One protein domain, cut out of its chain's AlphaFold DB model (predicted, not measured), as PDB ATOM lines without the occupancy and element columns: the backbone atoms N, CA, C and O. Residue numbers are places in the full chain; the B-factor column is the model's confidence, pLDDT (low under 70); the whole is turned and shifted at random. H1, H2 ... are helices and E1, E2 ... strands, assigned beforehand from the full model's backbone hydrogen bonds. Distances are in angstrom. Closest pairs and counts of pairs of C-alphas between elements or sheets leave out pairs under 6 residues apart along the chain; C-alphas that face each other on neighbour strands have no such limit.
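This is residues 148 to 183 and 207 to 213 of the 281 residues of a protein of Conidiobolus coronatus (strain ATCC 28846 / CBS 209.66 / NRRL 28638) (UniProt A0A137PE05). Little regular structure is here: a small sheet of three short strands with one short helix over one face, and a long loop, residues 148 to 162, winding past the E2 edge. The 43 printed residues run E1, E2, H1, E3; the sheet, E2 E1 E3, is mixed, the class mixed, with 17 residues in named elements. The whole is compact, radius of gyration of the C-alphas 9.5 A, spanning 27 by 18 by 16 A.

Start at E1, residues 163 to 166, the inner strand. E2, residues 172 to 174, forms an antiparallel hairpin with it; look for N 165 and O 173, 2.9 A apart. E3, residues 207 to 209, is parallel to E1, with N 164 and O 207 3.0 A apart. E2 and E3 are apart. H1, residues 175 to 181, is on the sheet at a height of 7.8 A, over E2 and slantwise to the strands, at 34 degrees to E2 on the local plane. The closest C-alphas of E1 and H1 are those of Ile 163 and Ser 175, 5.6 A apart. In H1 every O i to N i+4 pair is within hydrogen-bond range.

Find C-alpha 163 at (229.899, 180.389, 279.625); E1 runs 10.4 A from there. E2 runs 7.0 A, H1 10.0 A and E3 5.9 A, to C-alpha 209 at (234.349, 180.260, 273.663).

The farthest C-alphas, of Leu 148 and Ile 183, are 30.2 A apart. Residues 184 to 206 are not printed; C-alphas 183 and 207 are 22.3 A apart across the cut. The model's pLDDT is under 70 at residues 148 to 149, 182 to 183 and 207 to 213.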
ATOM      1  N   LEU A 148     225.319 194.381 277.186       50.78
ATOM      2  CA  LEU A 148     224.902 193.156 276.503       50.78
ATOM      3  C   LEU A 148     223.385 192.949 276.668       50.78
ATOM      4  O   LEU A 148     222.918 192.742 277.793       50.78
ATOM      5  N   PRO A 149     222.595 192.965 275.578       55.12
ATOM      6  CA  PRO A 149     221.223 192.493 275.639       55.12
ATOM      7  C   PRO A 149     221.255 191.050 276.144       55.12
ATOM      8  O   PRO A 149     222.038 190.252 275.629       55.12
ATOM      9  N   ASN A 150     220.449 190.757 277.171       78.12
ATOM     10  CA  ASN A 150     220.335 189.455 277.835       78.12
ATOM     11  C   ASN A 150     220.609 188.302 276.859       78.12
ATOM     12  O   ASN A 150     219.795 188.011 275.984       78.12
ATOM     13  N   ILE A 151     221.780 187.677 276.972       85.12
ATOM     14  CA  ILE A 151     222.119 186.532 276.135       85.12
ATOM     15  C   ILE A 151     221.282 185.350 276.629       85.12
ATOM     16  O   ILE A 151     221.244 185.070 277.826       85.12
ATOM     17  N   HIS A 152     220.609 184.655 275.711       92.31
ATOM     18  CA  HIS A 152     219.771 183.496 276.018       92.31
ATOM     19  C   HIS A 152     220.295 182.245 275.317       92.31
ATOM     20  O   HIS A 152     220.709 182.283 274.157       92.31
ATOM     21  N   CYS A 153     220.231 181.102 275.999       92.56
ATOM     22  CA  CYS A 153     220.537 179.813 275.385       92.56
ATOM     23  C   CYS A 153     219.431 179.428 274.410       92.56
ATOM     24  O   CYS A 153     218.276 179.326 274.806       92.56
ATOM     25  N   SER A 154     219.772 179.115 273.164       92.62
ATOM     26  CA  SER A 154     218.766 178.755 272.152       92.62
ATOM     27  C   SER A 154     218.012 177.457 272.480       92.62
ATOM     28  O   SER A 154     216.934 177.215 271.946       92.62
ATOM     29  N   TYR A 155     218.576 176.610 273.351       91.75
ATOM     30  CA  TYR A 155     217.984 175.328 273.735       91.75
ATOM     31  C   TYR A 155     217.118 175.425 274.996       91.75
ATOM     32  O   TYR A 155     215.955 175.039 274.979       91.75
ATOM     33  N   CYS A 156     217.670 175.955 276.094       92.31
ATOM     34  CA  CYS A 156     216.974 176.022 277.384       92.31
ATOM     35  C   CYS A 156     216.467 177.421 277.758       92.31
ATOM     36  O   CYS A 156     215.887 177.578 278.827       92.31
ATOM     37  N   TRP A 157     216.715 178.435 276.922       93.00
ATOM     38  CA  TRP A 157     216.308 179.836 277.112       93.00
ATOM     39  C   TRP A 157     216.849 180.514 278.379       93.00
ATOM     40  O   TRP A 157     216.513 181.664 278.664       93.00
ATOM     41  N   SER A 158     217.741 179.839 279.111       90.12
ATOM     42  CA  SER A 158     218.386 180.391 280.297       90.12
ATOM     43  C   SER A 158     219.289 181.573 279.942       90.12
ATOM     44  O   SER A 158     220.017 181.511 278.952       90.12
ATOM     45  N   THR A 159     219.256 182.607 280.787       89.88
ATOM     46  CA  THR A 159     220.186 183.750 280.817       89.88
ATOM     47  C   THR A 159     221.289 183.596 281.854       89.88
ATOM     48  O   THR A 159     222.191 184.421 281.919       89.88
ATOM     49  N   THR A 160     221.220 182.567 282.699       88.62
ATOM     50  CA  THR A 160     222.075 182.455 283.890       88.62
ATOM     51  C   THR A 160     223.460 181.897 283.591       88.62
ATOM     52  O   THR A 160     224.254 181.689 284.503       88.62
ATOM     53  N   SER A 161     223.762 181.604 282.324       87.56
ATOM     54  CA  SER A 161     225.055 181.039 281.969       87.56
ATOM     55  C   SER A 161     226.111 182.127 281.849       87.56
ATOM     56  O   SER A 161     225.933 183.110 281.138       87.56
ATOM     57  N   THR A 162     227.243 181.906 282.506       88.94
ATOM     58  CA  THR A 162     228.458 182.712 282.341       88.94
ATOM     59  C   THR A 162     229.320 182.225 281.176       88.94
ATOM     60  O   THR A 162     230.170 182.959 280.691       88.94
ATOM     61  N   ILE A 163     229.091 181.002 280.684       89.81
ATOM     62  CA  ILE A 163     229.899 180.389 279.625       89.81
ATOM     63  C   ILE A 163     229.005 180.046 278.439       89.81
ATOM     64  O   ILE A 163     228.131 179.173 278.516       89.81
ATOM     65  N   TRP A 164     229.289 180.691 277.315       92.12
ATOM     66  CA  TRP A 164     228.541 180.555 276.076       92.12
ATOM     67  C   TRP A 164     229.406 179.893 275.014       92.12
ATOM     68  O   TRP A 164     230.557 180.266 274.806       92.12
ATOM     69  N   ARG A 165     228.844 178.894 274.332       91.62
ATOM     70  CA  ARG A 165     229.518 178.138 273.274       91.62
ATOM     71  C   ARG A 165     228.669 178.161 272.013       91.62
ATOM     72  O   ARG A 165     227.440 178.090 272.079       91.62
ATOM     73  N   ARG A 166     229.315 178.238 270.851       89.75
ATOM     74  CA  ARG A 166     228.639 178.026 269.564       89.75
ATOM     75  C   ARG A 166     228.522 176.526 269.307       89.75
ATOM     76  O   ARG A 166     229.526 175.834 269.200       89.75
ATOM     77  N   GLY A 167     227.291 176.027 269.267       86.69
ATOM     78  CA  GLY A 167     226.970 174.663 268.869       86.69
ATOM     79  C   GLY A 167     226.995 174.472 267.353       86.69
ATOM     80  O   GLY A 167     227.372 175.363 266.588       86.69
ATOM     81  N   TYR A 168     226.535 173.299 266.912       79.12
ATOM     82  CA  TYR A 168     226.324 173.015 265.492       79.12
ATOM     83  C   TYR A 168     225.445 174.094 264.842       79.12
ATOM     84  O   TYR A 168     224.483 174.566 265.446       79.12
ATOM     85  N   MET A 169     225.783 174.479 263.607       82.94
ATOM     86  CA  MET A 169     225.123 175.555 262.845       82.94
ATOM     87  C   MET A 169     225.282 176.967 263.443       82.94
ATOM     88  O   MET A 169     224.522 177.869 263.105       82.94
ATOM     89  N   GLY A 170     226.256 177.185 264.336       82.50
ATOM     90  CA  GLY A 170     226.514 178.506 264.922       82.50
ATOM     91  C   GLY A 170     225.487 178.936 265.974       82.50
ATOM     92  O   GLY A 170     225.492 180.090 266.400       82.50
ATOM     93  N   VAL A 171     224.625 178.016 266.415       89.38
ATOM     94  CA  VAL A 171     223.603 178.272 267.433       89.38
ATOM     95  C   VAL A 171     224.267 178.527 268.784       89.38
ATOM     96  O   VAL A 171     225.110 177.750 269.227       89.38
ATOM     97  N   LEU A 172     223.873 179.599 269.470       90.88
ATOM     98  CA  LEU A 172     224.424 179.930 270.780       90.88
ATOM     99  C   LEU A 172     223.787 179.054 271.869       90.88
ATOM    100  O   LEU A 172     222.566 179.067 272.063       90.88
ATOM    101  N   LEU A 173     224.621 178.297 272.577       93.75
ATOM    102  CA  LEU A 173     224.237 177.374 273.639       93.75
ATOM    103  C   LEU A 173     224.975 177.730 274.932       93.75
ATOM    104  O   LEU A 173     226.143 178.115 274.911       93.75
ATOM    105  N   CYS A 174     224.315 177.555 276.077       94.88
ATOM    106  CA  CYS A 174     225.022 177.560 277.355       94.88
ATOM    107  C   CYS A 174     225.910 176.314 277.475       94.88
ATOM    108  O   CYS A 174     225.620 175.274 276.872       94.88
ATOM    109  N   SER A 175     226.963 176.393 278.290       90.69
ATOM    110  CA  SER A 175     227.926 175.298 278.485       90.69
ATOM    111  C   SER A 175     227.264 173.945 278.802       90.69
ATOM    112  O   SER A 175     227.622 172.922 278.221       90.69
ATOM    113  N   THR A 176     226.222 173.930 279.640       90.50
ATOM    114  CA  THR A 176     225.493 172.698 279.993       90.50
ATOM    115  C   THR A 176     224.723 172.099 278.819       90.50
ATOM    116  O   THR A 176     224.735 170.881 278.635       90.50
ATOM    117  N   CYS A 177     224.074 172.927 277.996       91.44
ATOM    118  CA  CYS A 177     223.390 172.452 276.792       91.44
ATOM    119  C   CYS A 177     224.396 171.961 275.753       91.44
ATOM    120  O   CYS A 177     224.200 170.886 275.195       91.44
ATOM    121  N   PHE A 178     225.499 172.687 275.562       92.25
ATOM    122  CA  PHE A 178     226.561 172.300 274.638       92.25
ATOM    123  C   PHE A 178     227.102 170.897 274.956       92.25
ATOM    124  O   PHE A 178     227.052 170.027 274.089       92.25
ATOM    125  N   MET A 179     227.483 170.635 276.213       87.44
ATOM    126  CA  MET A 179     228.018 169.334 276.661       87.44
ATOM    127  C   MET A 179     227.007 168.178 276.595       87.44
ATOM    128  O   MET A 179     227.380 167.004 276.600       87.44
ATOM    129  N   ASN A 180     225.710 168.484 276.575       84.19
ATOM    130  CA  ASN A 180     224.662 167.480 276.402       84.19
ATOM    131  C   ASN A 180     224.363 167.196 274.927       84.19
ATOM    132  O   ASN A 180     223.940 166.090 274.599       84.19
ATOM    133  N   THR A 181     224.582 168.179 274.051       76.00
ATOM    134  CA  THR A 181     224.394 168.044 272.601       76.00
ATOM    135  C   THR A 181     225.634 167.545 271.866       76.00
ATOM    136  O   THR A 181     225.494 166.984 270.780       76.00
ATOM    137  N   SER A 182     226.834 167.726 272.427       68.69
ATOM    138  CA  SER A 182     228.071 167.199 271.856       68.69
ATOM    139  C   SER A 182     227.993 165.675 271.827       68.69
ATOM    140  O   SER A 182     227.931 165.003 272.860       68.69
ATOM    141  N   ILE A 183     227.970 165.139 270.609       57.41
ATOM    142  CA  ILE A 183     227.813 163.715 270.289       57.41
ATOM    143  C   ILE A 183     228.946 162.867 270.905       57.41
ATOM    144  O   ILE A 183     228.807 161.650 271.041       57.41
ATOM    145  N   ILE A 207     232.542 184.280 279.335       61.03
ATOM    146  CA  ILE A 207     233.451 183.676 278.359       61.03
ATOM    147  C   ILE A 207     232.621 183.163 277.181       61.03
ATOM    148  O   ILE A 207     231.836 182.218 277.313       61.03
ATOM    149  N   ILE A 208     232.802 183.785 276.015       57.50
ATOM    150  CA  ILE A 208     232.285 183.277 274.741       57.50
ATOM    151  C   ILE A 208     233.407 182.478 274.085       57.50
ATOM    152  O   ILE A 208     234.298 183.039 273.450       57.50
ATOM    153  N   ASP A 209     233.364 181.161 274.251       50.62
ATOM    154  CA  ASP A 209     234.349 180.260 273.663       50.62
ATOM    155  C   ASP A 209     233.928 179.952 272.218       50.62
ATOM    156  O   ASP A 209     232.947 179.239 271.953       50.62
ATOM    157  N   VAL A 210     234.621 180.574 271.265       46.00
ATOM    158  CA  VAL A 210     234.379 180.384 269.835       46.00
ATOM    159  C   VAL A 210     235.137 179.137 269.390       46.00
ATOM    160  O   VAL A 210     236.277 179.207 268.937       46.00
ATOM    161  N   VAL A 211     234.489 177.978 269.498       44.47
ATOM    162  CA  VAL A 211     234.999 176.747 268.884       44.47
ATOM    163  C   VAL A 211     234.801 176.865 267.370       44.47
ATOM    164  O   VAL A 211     233.696 176.673 266.866       44.47
ATOM    165  N   ASN A 212     235.862 177.241 266.654       38.38
ATOM    166  CA  ASN A 212     235.844 177.406 265.195       38.38
ATOM    167  C   ASN A 212     235.883 176.070 264.427       38.38
ATOM    168  O   ASN A 212     235.558 176.050 263.245       38.38
ATOM    169  N   ASP A 213     236.197 174.958 265.096       36.69
ATOM    170  CA  ASP A 213     236.523 173.687 264.436       36.69
ATOM    171  C   ASP A 213     235.487 172.585 264.695       36.69
ATOM    172  O   ASP A 213     235.828 171.445 265.016       36.69
TER     173      ASP A 213